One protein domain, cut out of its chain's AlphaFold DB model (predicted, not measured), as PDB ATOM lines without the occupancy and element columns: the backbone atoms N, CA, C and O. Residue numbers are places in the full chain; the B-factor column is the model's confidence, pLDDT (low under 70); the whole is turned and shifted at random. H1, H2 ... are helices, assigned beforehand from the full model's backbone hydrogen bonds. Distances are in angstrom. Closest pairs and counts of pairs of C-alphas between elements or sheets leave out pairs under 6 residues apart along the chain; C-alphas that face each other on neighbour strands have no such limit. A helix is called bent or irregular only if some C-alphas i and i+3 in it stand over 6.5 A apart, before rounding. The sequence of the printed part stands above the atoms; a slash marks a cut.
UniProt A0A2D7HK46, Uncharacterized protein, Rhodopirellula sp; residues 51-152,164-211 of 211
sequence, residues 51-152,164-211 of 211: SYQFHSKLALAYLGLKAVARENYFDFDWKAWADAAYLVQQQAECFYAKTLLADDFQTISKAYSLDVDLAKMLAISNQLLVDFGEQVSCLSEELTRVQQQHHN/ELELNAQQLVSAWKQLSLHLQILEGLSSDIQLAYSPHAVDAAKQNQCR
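This is residues 51 to 152 and 164 to 211 of the 211 residues of an uncharacterized protein of Rhodopirellula sp (UniProt A0A2D7HK46). What shape? H2, H3a and H4 bundle up and down; H1 and H3b pair at one end, H5 tips the other. Made of what? It is all helix, 150 residues with five named helices. It is a loose rod, 77 by 34 by 19 A, radius of gyration of the C-alphas 20.9 A.

Which residues? H1 is residues 51 to 72, H2 78 to 99, H3a 105 to 131, H3b 134 to 152, H4 164 to 196, H5 199 to 209. What bends? H3, one helix by hydrogen bonds, is bent: C-alphas 131 and 134 are 7.9 A apart. What touches? H1 touches H3b, closest C-alphas 61 and 139, 5.4 A; H2 touches H4, closest C-alphas 82 and 179, 4.3 A. Every O i to N i+4 pair in H2 and H5 is within hydrogen-bond range.

Where does H1 begin? C-alpha 51 is at (99.567, -19.574, 6.607). Where does H5 end? C-alpha 209 is at (63.449, -10.982, -55.334).

Any cut? Residues 153 to 163 are not printed; C-alphas 152 and 164 are 20.4 A apart. How confident? Nine printed residues are under pLDDT 70.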
ATOM      1  N   SER A  51     100.544 -18.735   7.320       48.38
ATOM      2  CA  SER A  51      99.567 -19.574   6.607       48.38
ATOM      3  C   SER A  51      98.098 -19.315   6.979       48.38
ATOM      4  O   SER A  51      97.233 -19.404   6.104       48.38
ATOM      5  N   TYR A  52      97.805 -18.957   8.237       53.97
ATOM      6  CA  TYR A  52      96.433 -18.690   8.699       53.97
ATOM      7  C   TYR A  52      95.895 -17.337   8.209       53.97
ATOM      8  O   TYR A  52      94.727 -17.231   7.832       53.97
ATOM      9  N   GLN A  53      96.742 -16.306   8.134       55.66
ATOM     10  CA  GLN A  53      96.335 -14.992   7.621       55.66
ATOM     11  C   GLN A  53      96.036 -15.009   6.113       55.66
ATOM     12  O   GLN A  53      95.204 -14.234   5.645       55.66
ATOM     13  N   PHE A  54      96.677 -15.891   5.340       53.94
ATOM     14  CA  PHE A  54      96.456 -15.972   3.891       53.94
ATOM     15  C   PHE A  54      95.121 -16.621   3.530       53.94
ATOM     16  O   PHE A  54      94.373 -16.061   2.729       53.94
ATOM     17  N   HIS A  55      94.790 -17.737   4.185       59.00
ATOM     18  CA  HIS A  55      93.471 -18.358   4.062       59.00
ATOM     19  C   HIS A  55      92.375 -17.395   4.521       59.00
ATOM     20  O   HIS A  55      91.320 -17.333   3.902       59.00
ATOM     21  N   SER A  56      92.661 -16.572   5.536       73.25
ATOM     22  CA  SER A  56      91.758 -15.511   5.980       73.25
ATOM     23  C   SER A  56      91.482 -14.473   4.880       73.25
ATOM     24  O   SER A  56      90.322 -14.174   4.617       73.25
ATOM     25  N   LYS A  57      92.493 -13.985   4.144       83.75
ATOM     26  CA  LYS A  57      92.273 -13.001   3.061       83.75
ATOM     27  C   LYS A  57      91.555 -13.575   1.837       83.75
ATOM     28  O   LYS A  57      90.626 -12.943   1.340       83.75
ATOM     29  N   LEU A  58      91.934 -14.776   1.389       84.50
ATOM     30  CA  LEU A  58      91.234 -15.462   0.297       84.50
ATOM     31  C   LEU A  58      89.774 -15.754   0.679       84.50
ATOM     32  O   LEU A  58      88.868 -15.530  -0.122       84.50
ATOM     33  N   ALA A  59      89.537 -16.201   1.918       85.88
ATOM     34  CA  ALA A  59      88.195 -16.455   2.431       85.88
ATOM     35  C   ALA A  59      87.361 -15.174   2.481       85.88
ATOM     36  O   ALA A  59      86.207 -15.192   2.061       85.88
ATOM     37  N   LEU A  60      87.938 -14.060   2.943       86.75
ATOM     38  CA  LEU A  60      87.258 -12.765   2.976       86.75
ATOM     39  C   LEU A  60      86.874 -12.287   1.571       86.75
ATOM     40  O   LEU A  60      85.732 -11.878   1.374       86.75
ATOM     41  N   ALA A  61      87.777 -12.389   0.591       88.56
ATOM     42  CA  ALA A  61      87.475 -12.030  -0.795       88.56
ATOM     43  C   ALA A  61      86.362 -12.917  -1.383       88.56
ATOM     44  O   ALA A  61      85.405 -12.418  -1.976       88.56
ATOM     45  N   TYR A  62      86.446 -14.232  -1.169       88.75
ATOM     46  CA  TYR A  62      85.474 -15.196  -1.685       88.75
ATOM     47  C   TYR A  62      84.083 -15.035  -1.053       88.75
ATOM     48  O   TYR A  62      83.071 -15.011  -1.757       88.75
ATOM     49  N   LEU A  63      84.017 -14.906   0.275       86.38
ATOM     50  CA  LEU A  63      82.763 -14.705   1.001       86.38
ATOM     51  C   LEU A  63      82.165 -13.326   0.723       86.38
ATOM     52  O   LEU A  63      80.951 -13.227   0.568       86.38
ATOM     53  N   GLY A  64      83.001 -12.290   0.605       85.69
ATOM     54  CA  GLY A  64      82.572 -10.950   0.213       85.69
ATOM     55  C   GLY A  64      81.906 -10.951  -1.161       85.69
ATOM     56  O   GLY A  64      80.787 -10.466  -1.299       85.69
ATOM     57  N   LEU A  65      82.527 -11.594  -2.154       88.81
ATOM     58  CA  LEU A  65      81.938 -11.741  -3.487       88.81
ATOM     59  C   LEU A  65      80.605 -12.505  -3.452       88.81
ATOM     60  O   LEU A  65      79.634 -12.084  -4.079       88.81
ATOM     61  N   LYS A  66      80.522 -13.606  -2.693       87.88
ATOM     62  CA  LYS A  66      79.265 -14.354  -2.525       87.88
ATOM     63  C   LYS A  66      78.169 -13.536  -1.844       87.88
ATOM     64  O   LYS A  66      77.006 -13.686  -2.209       87.88
ATOM     65  N   ALA A  67      78.520 -12.701  -0.870       85.44
ATOM     66  CA  ALA A  67      77.571 -11.817  -0.204       85.44
ATOM     67  C   ALA A  67      77.005 -10.784  -1.187       85.44
ATOM     68  O   ALA A  67      75.789 -10.707  -1.338       85.44
ATOM     69  N   VAL A  68      77.872 -10.096  -1.942       85.62
ATOM     70  CA  VAL A  68      77.459  -9.130  -2.978       85.62
ATOM     71  C   VAL A  68      76.591  -9.800  -4.042       85.62
ATOM     72  O   VAL A  68      75.577  -9.239  -4.457       85.62
ATOM     73  N   ALA A  69      76.946 -11.017  -4.466       87.31
ATOM     74  CA  ALA A  69      76.139 -11.770  -5.418       87.31
ATOM     75  C   ALA A  69      74.752 -12.067  -4.853       87.31
ATOM     76  O   ALA A  69      73.763 -11.775  -5.508       87.31
ATOM     77  N   ARG A  70      74.663 -12.554  -3.614       84.38
ATOM     78  CA  ARG A  70      73.385 -12.864  -2.963       84.38
ATOM     79  C   ARG A  70      72.499 -11.634  -2.748       84.38
ATOM     80  O   ARG A  70      71.279 -11.762  -2.802       84.38
ATOM     81  N   GLU A  71      73.092 -10.478  -2.469       83.94
ATOM     82  CA  GLU A  71      72.361  -9.225  -2.249       83.94
ATOM     83  C   GLU A  71      71.743  -8.679  -3.538       83.94
ATOM     84  O   GLU A  71      70.615  -8.191  -3.515       83.94
ATOM     85  N   ASN A  72      72.458  -8.792  -4.660       82.44
ATOM     86  CA  ASN A  72      72.049  -8.188  -5.929       82.44
ATOM     87  C   ASN A  72      71.374  -9.182  -6.892       82.44
ATOM     88  O   ASN A  72      70.548  -8.788  -7.713       82.44
ATOM     89  N   TYR A  73      71.696 -10.472  -6.781       85.69
ATOM     90  CA  TYR A  73      71.309 -11.527  -7.716       85.69
ATOM     91  C   TYR A  73      70.991 -12.833  -6.971       85.69
ATOM     92  O   TYR A  73      71.870 -13.604  -6.580       85.69
ATOM     93  N   PHE A  74      69.700 -13.100  -6.781       79.31
ATOM     94  CA  PHE A  74      69.236 -14.311  -6.104       79.31
ATOM     95  C   PHE A  74      69.709 -15.579  -6.841       79.31
ATOM     96  O   PHE A  74      69.539 -15.680  -8.054       79.31
ATOM     97  N   ASP A  75      70.305 -16.523  -6.105       79.62
ATOM     98  CA  ASP A  75      70.843 -17.798  -6.611       79.62
ATOM     99  C   ASP A  75      71.791 -17.673  -7.824       79.62
ATOM    100  O   ASP A  75      71.764 -18.479  -8.755       79.62
ATOM    101  N   PHE A  76      72.658 -16.655  -7.820       84.94
ATOM    102  CA  PHE A  76      73.605 -16.422  -8.909       84.94
ATOM    103  C   PHE A  76      74.626 -17.565  -9.083       84.94
ATOM    104  O   PHE A  76      75.456 -17.817  -8.204       84.94
ATOM    105  N   ASP A  77      74.615 -18.202 -10.258       88.69
ATOM    106  CA  ASP A  77      75.549 -19.265 -10.647       88.69
ATOM    107  C   ASP A  77      76.471 -18.810 -11.792       88.69
ATOM    108  O   ASP A  77      76.087 -18.740 -12.962       88.69
ATOM    109  N   TRP A  78      77.730 -18.543 -11.441       87.56
ATOM    110  CA  TRP A  78      78.793 -18.127 -12.361       87.56
ATOM    111  C   TRP A  78      78.997 -19.091 -13.529       87.56
ATOM    112  O   TRP A  78      79.261 -18.659 -14.651       87.56
ATOM    113  N   LYS A  79      78.897 -20.398 -13.268       90.00
ATOM    114  CA  LYS A  79      79.120 -21.423 -14.282       90.00
ATOM    115  C   LYS A  79      77.945 -21.470 -15.248       90.00
ATOM    116  O   LYS A  79      78.169 -21.476 -16.453       90.00
ATOM    117  N   ALA A  80      76.717 -21.423 -14.734       89.94
ATOM    118  CA  ALA A  80      75.526 -21.376 -15.577       89.94
ATOM    119  C   ALA A  80      75.541 -20.158 -16.519       89.94
ATOM    120  O   ALA A  80      75.174 -20.282 -17.685       89.94
ATOM    121  N   TRP A  81      76.027 -19.004 -16.048       89.00
ATOM    122  CA  TRP A  81      76.206 -17.816 -16.889       89.00
ATOM    123  C   TRP A  81      77.264 -17.999 -17.981       89.00
ATOM    124  O   TRP A  81      77.021 -17.622 -19.128       89.00
ATOM    125  N   ALA A  82      78.413 -18.596 -17.655       88.69
ATOM    126  CA  ALA A  82      79.441 -18.906 -18.649       88.69
ATOM    127  C   ALA A  82      78.929 -19.905 -19.706       88.69
ATOM    128  O   ALA A  82      79.104 -19.679 -20.903       88.69
ATOM    129  N   ASP A  83      78.228 -20.957 -19.275       90.19
ATOM    130  CA  ASP A  83      77.636 -21.968 -20.156       90.19
ATOM    131  C   ASP A  83      76.547 -21.357 -21.056       90.19
ATOM    132  O   ASP A  83      76.503 -21.619 -22.259       90.19
ATOM    133  N   ALA A  84      75.693 -20.486 -20.509       88.38
ATOM    134  CA  ALA A  84      74.692 -19.762 -21.289       88.38
ATOM    135  C   ALA A  84      75.347 -18.862 -22.346       88.38
ATOM    136  O   ALA A  84      74.923 -18.867 -23.505       88.38
ATOM    137  N   ALA A  85      76.407 -18.134 -21.979       88.56
ATOM    138  CA  ALA A  85      77.149 -17.303 -22.918       88.56
ATOM    139  C   ALA A  85      77.764 -18.121 -24.056       88.56
ATOM    140  O   ALA A  85      77.664 -17.737 -25.222       88.56
ATOM    141  N   TYR A  86      78.319 -19.287 -23.732       91.00
ATOM    142  CA  TYR A  86      78.858 -20.209 -24.720       91.00
ATOM    143  C   TYR A  86      77.796 -20.719 -25.705       91.00
ATOM    144  O   TYR A  86      78.033 -20.740 -26.913       91.00
ATOM    145  N   LEU A  87      76.607 -21.100 -25.228       90.31
ATOM    146  CA  LEU A  87      75.522 -21.567 -26.102       90.31
ATOM    147  C   LEU A  87      75.050 -20.474 -27.067       90.31
ATOM    148  O   LEU A  87      74.822 -20.736 -28.251       90.31
ATOM    149  N   VAL A  88      74.940 -19.239 -26.574       88.94
ATOM    150  CA  VAL A  88      74.593 -18.077 -27.399       88.94
ATOM    151  C   VAL A  88      75.694 -17.804 -28.430       88.94
ATOM    152  O   VAL A  88      75.389 -17.573 -29.602       88.94
ATOM    153  N   GLN A  89      76.968 -17.925 -28.037       90.81
ATOM    154  CA  GLN A  89      78.099 -17.834 -28.961       90.81
ATOM    155  C   GLN A  89      78.002 -18.874 -30.078       90.81
ATOM    156  O   GLN A  89      78.067 -18.505 -31.247       90.81
ATOM    157  N   GLN A  90      77.779 -20.149 -29.753       93.06
ATOM    158  CA  GLN A  90      77.648 -21.200 -30.768       93.06
ATOM    159  C   GLN A  90      76.524 -20.910 -31.770       93.06
ATOM    160  O   GLN A  90      76.659 -21.177 -32.968       93.06
ATOM    161  N   GLN A  91      75.401 -20.359 -31.302       89.50
ATOM    162  CA  GLN A  91      74.297 -19.974 -32.175       89.50
ATOM    163  C   GLN A  91      74.696 -18.828 -33.115       89.50
ATOM    164  O   GLN A  91      74.413 -18.901 -34.316       89.50
ATOM    165  N   ALA A  92      75.375 -17.806 -32.591       89.62
ATOM    166  CA  ALA A  92      75.873 -16.680 -33.372       89.62
ATOM    167  C   ALA A  92      76.925 -17.110 -34.407       89.62
ATOM    168  O   ALA A  92      76.817 -16.746 -35.577       89.62
ATOM    169  N   GLU A  93      77.875 -17.965 -34.029       91.62
ATOM    170  CA  GLU A  93      78.880 -18.532 -34.938       91.62
ATOM    171  C   GLU A  93      78.241 -19.379 -36.043       91.62
ATOM    172  O   GLU A  93      78.622 -19.288 -37.212       91.62
ATOM    173  N   CYS A  94      77.237 -20.191 -35.700       90.81
ATOM    174  CA  CYS A  94      76.513 -21.005 -36.672       90.81
ATOM    175  C   CYS A  94      75.786 -20.131 -37.704       90.81
ATOM    176  O   CYS A  94      75.815 -20.442 -38.898       90.81
ATOM    177  N   PHE A  95      75.169 -19.031 -37.258       89.25
ATOM    178  CA  PHE A  95      74.568 -18.044 -38.153       89.25
ATOM    179  C   PHE A  95      75.634 -17.362 -39.021       89.25
ATOM    180  O   PHE A  95      75.498 -17.309 -40.245       89.25
ATOM    181  N   TYR A  96      76.719 -16.886 -38.414       83.94
ATOM    182  CA  TYR A  96      77.807 -16.217 -39.122       83.94
ATOM    183  C   TYR A  96      78.377 -17.105 -40.242       83.94
ATOM    184  O   TYR A  96      78.471 -16.693 -41.396       83.94
ATOM    185  N   ALA A  97      78.671 -18.370 -39.942       87.62
ATOM    186  CA  ALA A  97      79.287 -19.287 -40.896       87.62
ATOM    187  C   ALA A  97      78.364 -19.703 -42.055       87.62
ATOM    188  O   ALA A  97      78.846 -20.002 -43.146       87.62
ATOM    189  N   LYS A  98      77.046 -19.780 -41.826       87.00
ATOM    190  CA  LYS A  98      76.104 -20.364 -42.800       87.00
ATOM    191  C   LYS A  98      75.278 -19.339 -43.556       87.00
ATOM    192  O   LYS A  98      74.817 -19.637 -44.654       87.00
ATOM    193  N   THR A  99      75.025 -18.186 -42.950       85.31
ATOM    194  CA  THR A  99      73.922 -17.313 -43.365       85.31
ATOM    195  C   THR A  99      74.271 -15.829 -43.409       85.31
ATOM    196  O   THR A  99      73.434 -15.047 -43.845       85.31
ATOM    197  N   LEU A 100      75.491 -15.424 -43.036       80.94
ATOM    198  CA  LEU A 100      75.887 -14.008 -43.005       80.94
ATOM    199  C   LEU A 100      75.739 -13.295 -44.358       80.94
ATOM    200  O   LEU A 100      75.311 -12.149 -44.408       80.94
ATOM    201  N   LEU A 101      76.094 -13.977 -45.450       84.25
ATOM    202  CA  LEU A 101      76.060 -13.429 -46.811       84.25
ATOM    203  C   LEU A 101      74.765 -13.758 -47.564       84.25
ATOM    204  O   LEU A 101      74.699 -13.559 -48.776       84.25
ATOM    205  N   ALA A 102      73.763 -14.313 -46.881       82.69
ATOM    206  CA  ALA A 102      72.485 -14.588 -47.516       82.69
ATOM    207  C   ALA A 102      71.778 -13.277 -47.879       82.69
ATOM    208  O   ALA A 102      71.797 -12.302 -47.129       82.69
ATOM    209  N   ASP A 103      71.126 -13.278 -49.029       82.62
ATOM    210  CA  ASP A 103      70.501 -12.124 -49.666       82.62
ATOM    211  C   ASP A 103      68.973 -12.267 -49.723       82.62
ATOM    212  O   ASP A 103      68.310 -11.739 -50.615       82.62
ATOM    213  N   ASP A 104      68.394 -12.977 -48.756       88.69
ATOM    214  CA  ASP A 104      66.956 -13.189 -48.643       88.69
ATOM    215  C   ASP A 104      66.377 -12.548 -47.369       88.69
ATOM    216  O   ASP A 104      66.998 -12.516 -46.303       88.69
ATOM    217  N   PHE A 105      65.138 -12.055 -47.457       86.50
ATOM    218  CA  PHE A 105      64.491 -11.372 -46.331       86.50
ATOM    219  C   PHE A 105      64.290 -12.251 -45.095       86.50
ATOM    220  O   PHE A 105      64.246 -11.724 -43.982       86.50
ATOM    221  N   GLN A 106      64.144 -13.571 -45.256       90.00
ATOM    222  CA  GLN A 106      63.954 -14.459 -44.113       90.00
ATOM    223  C   GLN A 106      65.238 -14.517 -43.284       90.00
ATOM    224  O   GLN A 106      65.179 -14.449 -42.055       90.00
ATOM    225  N   THR A 107      66.390 -14.613 -43.940       89.19
ATOM    226  CA  THR A 107      67.688 -14.622 -43.273       89.19
ATOM    227  C   THR A 107      68.037 -13.264 -42.672       89.19
ATOM    228  O   THR A 107      68.462 -13.220 -41.519       89.19
ATOM    229  N   ILE A 108      67.735 -12.160 -43.363       88.00
ATOM    230  CA  ILE A 108      67.874 -10.797 -42.814       88.00
ATOM    231  C   ILE A 108      67.031 -10.622 -41.540       88.00
ATOM    232  O   ILE A 108      67.517 -10.127 -40.523       88.00
ATOM    233  N   SER A 109      65.771 -11.072 -41.549       89.50
ATOM    234  CA  SER A 109      64.907 -10.999 -40.365       89.50
ATOM    235  C   SER A 109      65.430 -11.850 -39.205       89.50
ATOM    236  O   SER A 109      65.271 -11.461 -38.047       89.50
ATOM    237  N   LYS A 110      66.037 -13.010 -39.495       90.06
ATOM    238  CA  LYS A 110      66.684 -13.854 -38.480       90.06
ATOM    239  C   LYS A 110      67.931 -13.185 -37.907       90.06
ATOM    240  O   LYS A 110      68.101 -13.233 -36.695       90.06
ATOM    241  N   ALA A 111      68.746 -12.540 -38.746       89.75
ATOM    242  CA  ALA A 111      69.919 -11.774 -38.323       89.75
ATOM    243  C   ALA A 111      69.528 -10.690 -37.313       89.75
ATOM    244  O   ALA A 111      70.103 -10.610 -36.234       89.75
ATOM    245  N   TYR A 112      68.485  -9.917 -37.632       89.56
ATOM    246  CA  TYR A 112      67.975  -8.867 -36.753       89.56
ATOM    247  C   TYR A 112      67.459  -9.415 -35.416       89.56
ATOM    248  O   TYR A 112      67.808  -8.900 -34.359       89.56
ATOM    249  N   SER A 113      66.645 -10.479 -35.442       90.94
ATOM    250  CA  SER A 113      66.142 -11.093 -34.205       90.94
ATOM    251  C   SER A 113      67.278 -11.618 -33.330       90.94
ATOM    252  O   SER A 113      67.243 -11.431 -32.118       90.94
ATOM    253  N   LEU A 114      68.271 -12.265 -33.946       90.38
ATOM    254  CA  LEU A 114      69.442 -12.779 -33.249       90.38
ATOM    255  C   LEU A 114      70.240 -11.638 -32.617       90.38
ATOM    256  O   LEU A 114      70.552 -11.717 -31.437       90.38
ATOM    257  N   ASP A 115      70.508 -10.559 -33.352       90.69
ATOM    258  CA  ASP A 115      71.242  -9.404 -32.825       90.69
ATOM    259  C   ASP A 115      70.524  -8.724 -31.648       90.69
ATOM    260  O   ASP A 115      71.165  -8.356 -30.671       90.69
ATOM    261  N   VAL A 116      69.190  -8.632 -31.671       89.38
ATOM    262  CA  VAL A 116      68.421  -8.121 -30.521       89.38
ATOM    263  C   VAL A 116      68.621  -8.992 -29.277       89.38
ATOM    264  O   VAL A 116      68.741  -8.464 -28.169       89.38
ATOM    265  N   ASP A 117      68.645 -10.314 -29.437       88.50
ATOM    266  CA  ASP A 117      68.872 -11.238 -28.325       88.50
ATOM    267  C   ASP A 117      70.331 -11.180 -27.836       88.50
ATOM    268  O   ASP A 117      70.566 -11.142 -26.625       88.50
ATOM    269  N   LEU A 118      71.297 -11.064 -28.756       91.00
ATOM    270  CA  LEU A 118      72.711 -10.841 -28.438       91.00
ATOM    271  C   LEU A 118      72.914  -9.540 -27.661       91.00
ATOM    272  O   LEU A 118      73.548  -9.550 -26.612       91.00
ATOM    273  N   ALA A 119      72.328  -8.434 -28.118       89.44
ATOM    274  CA  ALA A 119      72.463  -7.133 -27.477       89.44
ATOM    275  C   ALA A 119      71.900  -7.128 -26.048       89.44
ATOM    276  O   ALA A 119      72.494  -6.529 -25.153       89.44
ATOM    277  N   LYS A 120      70.782  -7.825 -25.800       88.38
ATOM    278  CA  LYS A 120      70.235  -7.986 -24.441       88.38
ATOM    279  C   LYS A 120      71.167  -8.789 -23.544       88.38
ATOM    280  O   LYS A 120      71.385  -8.402 -22.400       88.38
ATOM    281  N   MET A 121      71.692  -9.901 -24.055       87.81
ATOM    282  CA  MET A 121      72.629 -10.743 -23.321       87.81
ATOM    283  C   MET A 121      73.896  -9.952 -22.970       87.81
ATOM    284  O   MET A 121      74.243  -9.868 -21.796       87.81
ATOM    285  N   LEU A 122      74.498  -9.275 -23.953       90.81
ATOM    286  CA  LEU A 122      75.667  -8.417 -23.759       90.81
ATOM    287  C   LEU A 122      75.392  -7.302 -22.746       90.81
ATOM    288  O   LEU A 122      76.228  -7.043 -21.889       90.81
ATOM    289  N   ALA A 123      74.215  -6.671 -22.789       91.25
ATOM    290  CA  ALA A 123      73.847  -5.642 -21.821       91.25
ATOM    291  C   ALA A 123      73.787  -6.184 -20.384       91.25
ATOM    292  O   ALA A 123      74.354  -5.574 -19.478       91.25
ATOM    293  N   ILE A 124      73.144  -7.338 -20.172       89.62
ATOM    294  CA  ILE A 124      73.075  -7.970 -18.846       89.62
ATOM    295  C   ILE A 124      74.474  -8.374 -18.386       89.62
ATOM    296  O   ILE A 124      74.871  -8.081 -17.263       89.62
ATOM    297  N   SER A 125      75.247  -9.015 -19.253       89.00
ATOM    298  CA  SER A 125      76.578  -9.483 -18.901       89.00
ATOM    299  C   SER A 125      77.568  -8.348 -18.646       89.00
ATOM    300  O   SER A 125      78.370  -8.457 -17.725       89.00
ATOM    301  N   ASN A 126      77.472  -7.229 -19.365       89.06
ATOM    302  CA  ASN A 126      78.258  -6.033 -19.072       89.06
ATOM    303  C   ASN A 126      77.900  -5.428 -17.711       89.06
ATOM    304  O   ASN A 126      78.795  -4.974 -17.001       89.06
ATOM    305  N   GLN A 127      76.629  -5.481 -17.298       91.25
ATOM    306  CA  GLN A 127      76.255  -5.096 -15.937       91.25
ATOM    307  C   GLN A 127      76.907  -6.020 -14.898       91.25
ATOM    308  O   GLN A 127      77.465  -5.533 -13.921       91.25
ATOM    309  N   LEU A 128      76.932  -7.335 -15.144       90.19
ATOM    310  CA  LEU A 128      77.626  -8.284 -14.265       90.19
ATOM    311  C   LEU A 128      79.129  -7.979 -14.172       90.19
ATOM    312  O   LEU A 128      79.680  -8.007 -13.073       90.19
ATOM    313  N   LEU A 129      79.781  -7.652 -15.298       87.94
ATOM    314  CA  LEU A 129      81.189  -7.231 -15.335       87.94
ATOM    315  C   LEU A 129      81.448  -6.000 -14.460       87.94
ATOM    316  O   LEU A 129      82.463  -5.957 -13.768       87.94
ATOM    317  N   VAL A 130      80.532  -5.031 -14.461       89.69
ATOM    318  CA  VAL A 130      80.614  -3.840 -13.603       89.69
ATOM    319  C   VAL A 130      80.407  -4.200 -12.132       89.69
ATOM    320  O   VAL A 130      81.191  -3.777 -11.289       89.69
ATOM    321  N   ASP A 131      79.391  -5.002 -11.826       89.75
ATOM    322  CA  ASP A 131      78.997  -5.292 -10.444       89.75
ATOM    323  C   ASP A 131      80.012  -6.165  -9.696       89.75
ATOM    324  O   ASP A 131      80.128  -6.071  -8.473       89.75
ATOM    325  N   PHE A 132      80.740  -7.020 -10.419       91.19
ATOM    326  CA  PHE A 132      81.620  -8.027  -9.822       91.19
ATOM    327  C   PHE A 132      83.086  -7.944 -10.249       91.19
ATOM    328  O   PHE A 132      83.929  -8.628  -9.663       91.19
ATOM    329  N   GLY A 133      83.418  -7.146 -11.266       89.88
ATOM    330  CA  GLY A 133      84.745  -7.149 -11.888       89.88
ATOM    331  C   GLY A 133      85.886  -6.835 -10.924       89.88
ATOM    332  O   GLY A 133      86.906  -7.532 -10.935       89.88
ATOM    333  N   GLU A 134      85.718  -5.842 -10.051       90.50
ATOM    334  CA  GLU A 134      86.731  -5.484  -9.052       90.50
ATOM    335  C   GLU A 134      86.933  -6.603  -8.020       90.50
ATOM    336  O   GLU A 134      88.063  -6.990  -7.715       90.50
ATOM    337  N   GLN A 135      85.843  -7.185  -7.519       90.00
ATOM    338  CA  GLN A 135      85.862  -8.223  -6.491       90.00
ATOM    339  C   GLN A 135      86.427  -9.538  -7.034       90.00
ATOM    340  O   GLN A 135      87.205 -10.203  -6.346       90.00
ATOM    341  N   VAL A 136      86.096  -9.904  -8.277       92.56
ATOM    342  CA  VAL A 136      86.687 -11.073  -8.942       92.56
ATOM    343  C   VAL A 136      88.171 -10.844  -9.238       92.56
ATOM    344  O   VAL A 136      88.966 -11.775  -9.094       92.56
ATOM    345  N   SER A 137      88.575  -9.618  -9.589       92.19
ATOM    346  CA  SER A 137      89.994  -9.279  -9.775       92.19
ATOM    347  C   SER A 137      90.771  -9.431  -8.467       92.19
ATOM    348  O   SER A 137      91.777 -10.139  -8.436       92.19
ATOM    349  N   CYS A 138      90.245  -8.885  -7.366       91.38
ATOM    350  CA  CYS A 138      90.813  -9.056  -6.028       91.38
ATOM    351  C   CYS A 138      90.910 -10.541  -5.632       91.38
ATOM    352  O   CYS A 138      91.962 -11.003  -5.191       91.38
ATOM    353  N   LEU A 139      89.847 -11.324  -5.857       92.62
ATOM    354  CA  LEU A 139      89.859 -12.766  -5.603       92.62
ATOM    355  C   LEU A 139      90.932 -13.487  -6.436       92.62
ATOM    356  O   LEU A 139      91.629 -14.359  -5.918       92.62
ATOM    357  N   SER A 140      91.080 -13.127  -7.713       93.62
ATOM    358  CA  SER A 140      92.083 -13.711  -8.609       93.62
ATOM    359  C   SER A 140      93.514 -13.386  -8.166       93.62
ATOM    360  O   SER A 140      94.389 -14.251  -8.253       93.62
ATOM    361  N   GLU A 141      93.772 -12.164  -7.699       93.25
ATOM    362  CA  GLU A 141      95.075 -11.757  -7.155       93.25
ATOM    363  C   GLU A 141      95.415 -12.535  -5.879       93.25
ATOM    364  O   GLU A 141      96.506 -13.099  -5.762       93.25
ATOM    365  N   GLU A 142      94.463 -12.633  -4.950       90.44
ATOM    366  CA  GLU A 142      94.645 -13.363  -3.695       90.44
ATOM    367  C   GLU A 142      94.846 -14.866  -3.935       90.44
ATOM    368  O   GLU A 142      95.749 -15.462  -3.342       90.44
ATOM    369  N   LEU A 143      94.089 -15.465  -4.863       90.56
ATOM    370  CA  LEU A 143      94.272 -16.858  -5.282       90.56
ATOM    371  C   LEU A 143      95.670 -17.085  -5.873       90.56
ATOM    372  O   LEU A 143      96.355 -18.035  -5.497       90.56
ATOM    373  N   THR A 144      96.124 -16.184  -6.748       89.94
ATOM    374  CA  THR A 144      97.463 -16.262  -7.352       89.94
ATOM    375  C   THR A 144      98.553 -16.168  -6.286       89.94
ATOM    376  O   THR A 144      99.525 -16.924  -6.326       89.94
ATOM    377  N   ARG A 145      98.389 -15.281  -5.292       88.25
ATOM    378  CA  ARG A 145      99.351 -15.133  -4.193       88.25
ATOM    379  C   ARG A 145      99.464 -16.411  -3.361       88.25
ATOM    380  O   ARG A 145     100.581 -16.818  -3.053       88.25
ATOM    381  N   VAL A 146      98.337 -17.044  -3.024       85.50
ATOM    382  CA  VAL A 146      98.321 -18.319  -2.281       85.50
ATOM    383  C   VAL A 146      99.018 -19.420  -3.086       85.50
ATOM    384  O   VAL A 146      99.920 -20.077  -2.571       85.50
ATOM    385  N   GLN A 147      98.700 -19.550  -4.377       85.25
ATOM    386  CA  GLN A 147      99.308 -20.556  -5.259       85.25
ATOM    387  C   GLN A 147     100.828 -20.373  -5.419       85.25
ATOM    388  O   GLN A 147     101.581 -21.343  -5.352       85.25
ATOM    389  N   GLN A 148     101.305 -19.135  -5.583       84.12
ATOM    390  CA  GLN A 148     102.742 -18.838  -5.671       84.12
ATOM    391  C   GLN A 148     103.480 -19.148  -4.366       84.12
ATOM    392  O   GLN A 148     104.624 -19.595  -4.387       84.12
ATOM    393  N   GLN A 149     102.842 -18.910  -3.222       76.56
ATOM    394  CA  GLN A 149     103.437 -19.203  -1.921       76.56
ATOM    395  C   GLN A 149     103.511 -20.706  -1.653       76.56
ATOM    396  O   GLN A 149     104.542 -21.160  -1.168       76.56
ATOM    397  N   HIS A 150     102.492 -21.482  -2.033       73.94
ATOM    398  CA  HIS A 150     102.569 -22.947  -1.992       73.94
ATOM    399  C   HIS A 150     103.713 -23.463  -2.873       73.94
ATOM    400  O   HIS A 150     104.516 -24.278  -2.427       73.94
ATOM    401  N   HIS A 151     103.870 -22.904  -4.075       69.75
ATOM    402  CA  HIS A 151     104.963 -23.272  -4.974       69.75
ATOM    403  C   HIS A 151     106.355 -22.948  -4.400       69.75
ATOM    404  O   HIS A 151     107.264 -23.762  -4.498       69.75
ATOM    405  N   ASN A 152     106.514 -21.794  -3.739       65.06
ATOM    406  CA  ASN A 152     107.783 -21.385  -3.125       65.06
ATOM    407  C   ASN A 152     108.098 -22.110  -1.803       65.06
ATOM    408  O   ASN A 152     109.246 -22.099  -1.359       65.06
ATOM    409  N   GLU A 164      89.565 -26.741  -0.073       84.19
ATOM    410  CA  GLU A 164      88.250 -26.655  -0.731       84.19
ATOM    411  C   GLU A 164      87.916 -25.204  -1.134       84.19
ATOM    412  O   GLU A 164      87.327 -24.951  -2.185       84.19
ATOM    413  N   LEU A 165      88.362 -24.236  -0.327       85.31
ATOM    414  CA  LEU A 165      88.256 -22.810  -0.614       85.31
ATOM    415  C   LEU A 165      89.035 -22.397  -1.872       85.31
ATOM    416  O   LEU A 165      88.476 -21.693  -2.709       85.31
ATOM    417  N   GLU A 166      90.295 -22.820  -2.019       86.50
ATOM    418  CA  GLU A 166      91.094 -22.550  -3.222       86.50
ATOM    419  C   GLU A 166      90.442 -23.139  -4.466       86.50
ATOM    420  O   GLU A 166      90.321 -22.446  -5.474       86.50
ATOM    421  N   LEU A 167      89.973 -24.388  -4.386       88.00
ATOM    422  CA  LEU A 167      89.303 -25.056  -5.498       88.00
ATOM    423  C   LEU A 167      88.042 -24.289  -5.919       88.00
ATOM    424  O   LEU A 167      87.837 -24.009  -7.099       88.00
ATOM    425  N   ASN A 168      87.223 -23.890  -4.948       89.31
ATOM    426  CA  ASN A 168      86.003 -23.126  -5.184       89.31
ATOM    427  C   ASN A 168      86.283 -21.722  -5.750       89.31
ATOM    428  O   ASN A 168      85.584 -21.265  -6.659       89.31
ATOM    429  N   ALA A 169      87.306 -21.030  -5.241       90.31
ATOM    430  CA  ALA A 169      87.741 -19.739  -5.767       90.31
ATOM    431  C   ALA A 169      88.278 -19.876  -7.200       90.31
ATOM    432  O   ALA A 169      87.944 -19.071  -8.069       90.31
ATOM    433  N   GLN A 170      89.052 -20.927  -7.474       92.50
ATOM    434  CA  GLN A 170      89.589 -21.213  -8.799       92.50
ATOM    435  C   GLN A 170      88.486 -21.523  -9.812       92.50
ATOM    436  O   GLN A 170      88.529 -21.006 -10.928       92.50
ATOM    437  N   GLN A 171      87.482 -22.316  -9.431       92.38
ATOM    438  CA  GLN A 171      86.318 -22.591 -10.276       92.38
ATOM    439  C   GLN A 171      85.560 -21.307 -10.625       92.38
ATOM    440  O   GLN A 171      85.240 -21.094 -11.795       92.38
ATOM    441  N   LEU A 172      85.335 -20.425  -9.646       93.06
ATOM    442  CA  LEU A 172      84.678 -19.138  -9.877       93.06
ATOM    443  C   LEU A 172      85.489 -18.260 -10.835       93.06
ATOM    444  O   LEU A 172      84.955 -17.783 -11.834       93.06
ATOM    445  N   VAL A 173      86.784 -18.069 -10.561       93.38
ATOM    446  CA  VAL A 173      87.668 -17.249 -11.407       93.38
ATOM    447  C   VAL A 173      87.751 -17.826 -12.822       93.38
ATOM    448  O   VAL A 173      87.789 -17.076 -13.796       93.38
ATOM    449  N   SER A 174      87.746 -19.153 -12.963       93.69
ATOM    450  CA  SER A 174      87.706 -19.818 -14.266       93.69
ATOM    451  C   SER A 174      86.398 -19.550 -15.012       93.69
ATOM    452  O   SER A 174      86.446 -19.181 -16.185       93.69
ATOM    453  N   ALA A 175      85.248 -19.693 -14.349       92.75
ATOM    454  CA  ALA A 175      83.943 -19.403 -14.942       92.75
ATOM    455  C   ALA A 175      83.843 -17.932 -15.376       92.75
ATOM    456  O   ALA A 175      83.399 -17.640 -16.482       92.75
ATOM    457  N   TRP A 176      84.354 -17.005 -14.562       94.12
ATOM    458  CA  TRP A 176      84.415 -15.585 -14.909       94.12
ATOM    459  C   TRP A 176      85.272 -15.300 -16.146       94.12
ATOM    460  O   TRP A 176      84.876 -14.530 -17.023       94.12
ATOM    461  N   LYS A 177      86.447 -15.933 -16.242       93.38
ATOM    462  CA  LYS A 177      87.325 -15.814 -17.414       93.38
ATOM    463  C   LYS A 177      86.658 -16.365 -18.672       93.38
ATOM    464  O   LYS A 177      86.751 -15.737 -19.721       93.38
ATOM    465  N   GLN A 178      85.979 -17.508 -18.564       92.56
ATOM    466  CA  GLN A 178      85.217 -18.091 -19.670       92.56
ATOM    467  C   GLN A 178      84.086 -17.165 -20.113       92.56
ATOM    468  O   GLN A 178      84.003 -16.848 -21.295       92.56
ATOM    469  N   LEU A 179      83.281 -16.664 -19.173       91.31
ATOM    470  CA  LEU A 179      82.236 -15.685 -19.461       91.31
ATOM    471  C   LEU A 179      82.815 -14.466 -20.191       91.31
ATOM    472  O   LEU A 179      82.354 -14.135 -21.276       91.31
ATOM    473  N   SER A 180      83.871 -13.855 -19.649       92.38
ATOM    474  CA  SER A 180      84.521 -12.679 -20.248       92.38
ATOM    475  C   SER A 180      85.000 -12.939 -21.681       92.38
ATOM    476  O   SER A 180      84.817 -12.096 -22.557       92.38
ATOM    477  N   LEU A 181      85.581 -14.115 -21.939       93.56
ATOM    478  CA  LEU A 181      86.008 -14.523 -23.278       93.56
ATOM    479  C   LEU A 181      84.815 -14.660 -24.235       93.56
ATOM    480  O   LEU A 181      84.862 -14.139 -25.348       93.56
ATOM    481  N   HIS A 182      83.749 -15.343 -23.810       92.00
ATOM    482  CA  HIS A 182      82.549 -15.529 -24.628       92.00
ATOM    483  C   HIS A 182      81.884 -14.191 -24.971       92.00
ATOM    484  O   HIS A 182      81.452 -14.001 -26.105       92.00
ATOM    485  N   LEU A 183      81.868 -13.236 -24.038       91.75
ATOM    486  CA  LEU A 183      81.332 -11.895 -24.281       91.75
ATOM    487  C   LEU A 183      82.121 -11.133 -25.343       91.75
ATOM    488  O   LEU A 183      81.514 -10.598 -26.262       91.75
ATOM    489  N   GLN A 184      83.454 -11.150 -25.282       92.38
ATOM    490  CA  GLN A 184      84.288 -10.498 -26.299       92.38
ATOM    491  C   GLN A 184      84.035 -11.063 -27.702       92.38
ATOM    492  O   GLN A 184      83.971 -10.321 -28.682       92.38
ATOM    493  N   ILE A 185      83.866 -12.384 -27.809       92.75
ATOM    494  CA  ILE A 185      83.541 -13.033 -29.084       92.75
ATOM    495  C   ILE A 185      82.144 -12.609 -29.553       92.75
ATOM    496  O   ILE A 185      81.958 -12.281 -30.725       92.75
ATOM    497  N   LEU A 186      81.169 -12.583 -28.644       92.62
ATOM    498  CA  LEU A 186      79.799 -12.178 -28.943       92.62
ATOM    499  C   LEU A 186      79.674 -10.713 -29.366       92.62
ATOM    500  O   LEU A 186      78.876 -10.427 -30.254       92.62
ATOM    501  N   GLU A 187      80.460  -9.801 -28.793       92.44
ATOM    502  CA  GLU A 187      80.519  -8.399 -29.227       92.44
ATOM    503  C   GLU A 187      80.984  -8.285 -30.684       92.44
ATOM    504  O   GLU A 187      80.362  -7.581 -31.483       92.44
ATOM    505  N   GLY A 188      82.032  -9.032 -31.053       91.50
ATOM    506  CA  GLY A 188      82.506  -9.102 -32.436       91.50
ATOM    507  C   GLY A 188      81.454  -9.686 -33.382       91.50
ATOM    508  O   GLY A 188      81.125  -9.078 -34.400       91.50
ATOM    509  N   LEU A 189      80.866 -10.829 -33.013       90.69
ATOM    510  CA  LEU A 189      79.834 -11.487 -33.818       90.69
ATOM    511  C   LEU A 189      78.575 -10.632 -33.971       90.69
ATOM    512  O   LEU A 189      78.001 -10.613 -35.056       90.69
ATOM    513  N   SER A 190      78.145  -9.926 -32.920       91.69
ATOM    514  CA  SER A 190      77.020  -8.990 -32.997       91.69
ATOM    515  C   SER A 190      77.314  -7.931 -34.051       91.69
ATOM    516  O   SER A 190      76.569  -7.857 -35.023       91.69
ATOM    517  N   SER A 191      78.448  -7.224 -33.960       90.31
ATOM    518  CA  SER A 191      78.857  -6.220 -34.958       90.31
ATOM    519  C   SER A 191      78.810  -6.756 -36.394       90.31
ATOM    520  O   SER A 191      78.297  -6.087 -37.293       90.31
ATOM    521  N   ASP A 192      79.300  -7.972 -36.624       90.19
ATOM    522  CA  ASP A 192      79.280  -8.568 -37.957       90.19
ATOM    523  C   ASP A 192      77.865  -8.946 -38.420       90.19
ATOM    524  O   ASP A 192      77.494  -8.696 -39.569       90.19
ATOM    525  N   ILE A 193      77.039  -9.504 -37.533       90.50
ATOM    526  CA  ILE A 193      75.638  -9.840 -37.825       90.50
ATOM    527  C   ILE A 193      74.838  -8.579 -38.184       90.50
ATOM    528  O   ILE A 193      73.956  -8.648 -39.045       90.50
ATOM    529  N   GLN A 194      75.177  -7.415 -37.618       91.25
ATOM    530  CA  GLN A 194      74.554  -6.136 -37.988       91.25
ATOM    531  C   GLN A 194      74.750  -5.771 -39.460       91.25
ATOM    532  O   GLN A 194      73.877  -5.153 -40.078       91.25
ATOM    533  N   LEU A 195      75.852  -6.210 -40.072       88.62
ATOM    534  CA  LEU A 195      76.096  -5.997 -41.498       88.62
ATOM    535  C   LEU A 195      75.103  -6.778 -42.369       88.62
ATOM    536  O   LEU A 195      74.689  -6.271 -43.419       88.62
ATOM    537  N   ALA A 196      74.667  -7.959 -41.914       87.88
ATOM    538  CA  ALA A 196      73.733  -8.821 -42.637       87.88
ATOM    539  C   ALA A 196      72.322  -8.222 -42.757       87.88
ATOM    540  O   ALA A 196      71.575  -8.604 -43.651       87.88
ATOM    541  N   TYR A 197      71.956  -7.257 -41.908       88.12
ATOM    542  CA  TYR A 197      70.694  -6.517 -42.023       88.12
ATOM    543  C   TYR A 197      70.885  -5.021 -42.318       88.12
ATOM    544  O   TYR A 197      69.958  -4.219 -42.180       88.12
ATOM    545  N   SER A 198      72.074  -4.636 -42.791       89.25
ATOM    546  CA  SER A 198      72.359  -3.265 -43.215       89.25
ATOM    547  C   SER A 198      71.445  -2.807 -44.369       89.25
ATOM    548  O   SER A 198      70.945  -3.635 -45.136       89.25
ATOM    549  N   PRO A 199      71.262  -1.486 -44.574       90.31
ATOM    550  CA  PRO A 199      70.461  -0.973 -45.690       90.31
ATOM    551  C   PRO A 199      70.885  -1.537 -47.057       90.31
ATOM    552  O   PRO A 199      70.038  -1.857 -47.886       90.31
ATOM    553  N   HIS A 200      72.190  -1.738 -47.257       88.06
ATOM    554  CA  HIS A 200      72.742  -2.321 -48.478       88.06
ATOM    555  C   HIS A 200      72.342  -3.792 -48.654       88.06
ATOM    556  O   HIS A 200      71.969  -4.185 -49.757       88.06
ATOM    557  N   ALA A 201      72.370  -4.593 -47.583       86.75
ATOM    558  CA  ALA A 201      71.926  -5.987 -47.616       86.75
ATOM    559  C   ALA A 201      70.423  -6.089 -47.926       86.75
ATOM    560  O   ALA A 201      69.999  -6.895 -48.753       86.75
ATOM    561  N   VAL A 202      69.618  -5.200 -47.336       87.81
ATOM    562  CA  VAL A 202      68.177  -5.101 -47.605       87.81
ATOM    563  C   VAL A 202      67.901  -4.740 -49.066       87.81
ATOM    564  O   VAL A 202      67.011  -5.321 -49.689       87.81
ATOM    565  N   ASP A 203      68.647  -3.796 -49.638       88.81
ATOM    566  CA  ASP A 203      68.476  -3.406 -51.038       88.81
ATOM    567  C   ASP A 203      68.959  -4.487 -52.013       88.81
ATOM    568  O   ASP A 203      68.303  -4.715 -53.032       88.81
ATOM    569  N   ALA A 204      70.034  -5.210 -51.686       86.00
ATOM    570  CA  ALA A 204      70.466  -6.383 -52.446       86.00
ATOM    571  C   ALA A 204      69.380  -7.474 -52.457       86.00
ATOM    572  O   ALA A 204      69.022  -7.980 -53.523       86.00
ATOM    573  N   ALA A 205      68.767  -7.752 -51.301       87.19
ATOM    574  CA  ALA A 205      67.678  -8.718 -51.194       87.19
ATOM    575  C   ALA A 205      66.437  -8.319 -52.010       87.19
ATOM    576  O   ALA A 205      65.853  -9.151 -52.708       87.19
ATOM    577  N   LYS A 206      66.062  -7.030 -52.005       88.88
ATOM    578  CA  LYS A 206      64.989  -6.508 -52.876       88.88
ATOM    579  C   LYS A 206      65.286  -6.765 -54.350       88.88
ATOM    580  O   LYS A 206      64.400  -7.180 -55.091       88.88
ATOM    581  N   GLN A 207      66.515  -6.490 -54.789       87.81
ATOM    582  CA  GLN A 207      66.904  -6.655 -56.190       87.81
ATOM    583  C   GLN A 207      66.849  -8.118 -56.631       87.81
ATOM    584  O   GLN A 207      66.425  -8.384 -57.754       87.81
ATOM    585  N   ASN A 208      67.223  -9.056 -55.760       82.81
ATOM    586  CA  ASN A 208      67.200 -10.482 -56.083       82.81
ATOM    587  C   ASN A 208      65.797 -11.097 -56.052       82.81
ATOM    588  O   ASN A 208      65.548 -12.028 -56.807       82.81
ATOM    589  N   GLN A 209      64.854 -10.552 -55.274       77.69
ATOM    590  CA  GLN A 209      63.449 -10.982 -55.334       77.69
ATOM    591  C   GLN A 209      62.671 -10.449 -56.542       77.69
ATOM    592  O   GLN A 209      61.651 -11.024 -56.913       77.69
ATOM    593  N   CYS A 210      63.117  -9.342 -57.135       68.56
ATOM    594  CA  CYS A 210      62.491  -8.742 -58.315       68.56
ATOM    595  C   CYS A 210      63.063  -9.263 -59.650       68.56
ATOM    596  O   CYS A 210      62.688  -8.741 -60.702       68.56
ATOM    597  N   ARG A 211      63.984 -10.233 -59.610       56.59
ATOM    598  CA  ARG A 211      64.522 -10.945 -60.780       56.59
ATOM    599  C   ARG A 211      63.736 -12.221 -61.041       56.59
ATOM    600  O   ARG A 211      63.538 -12.517 -62.239       56.59
TER     601      ARG A 211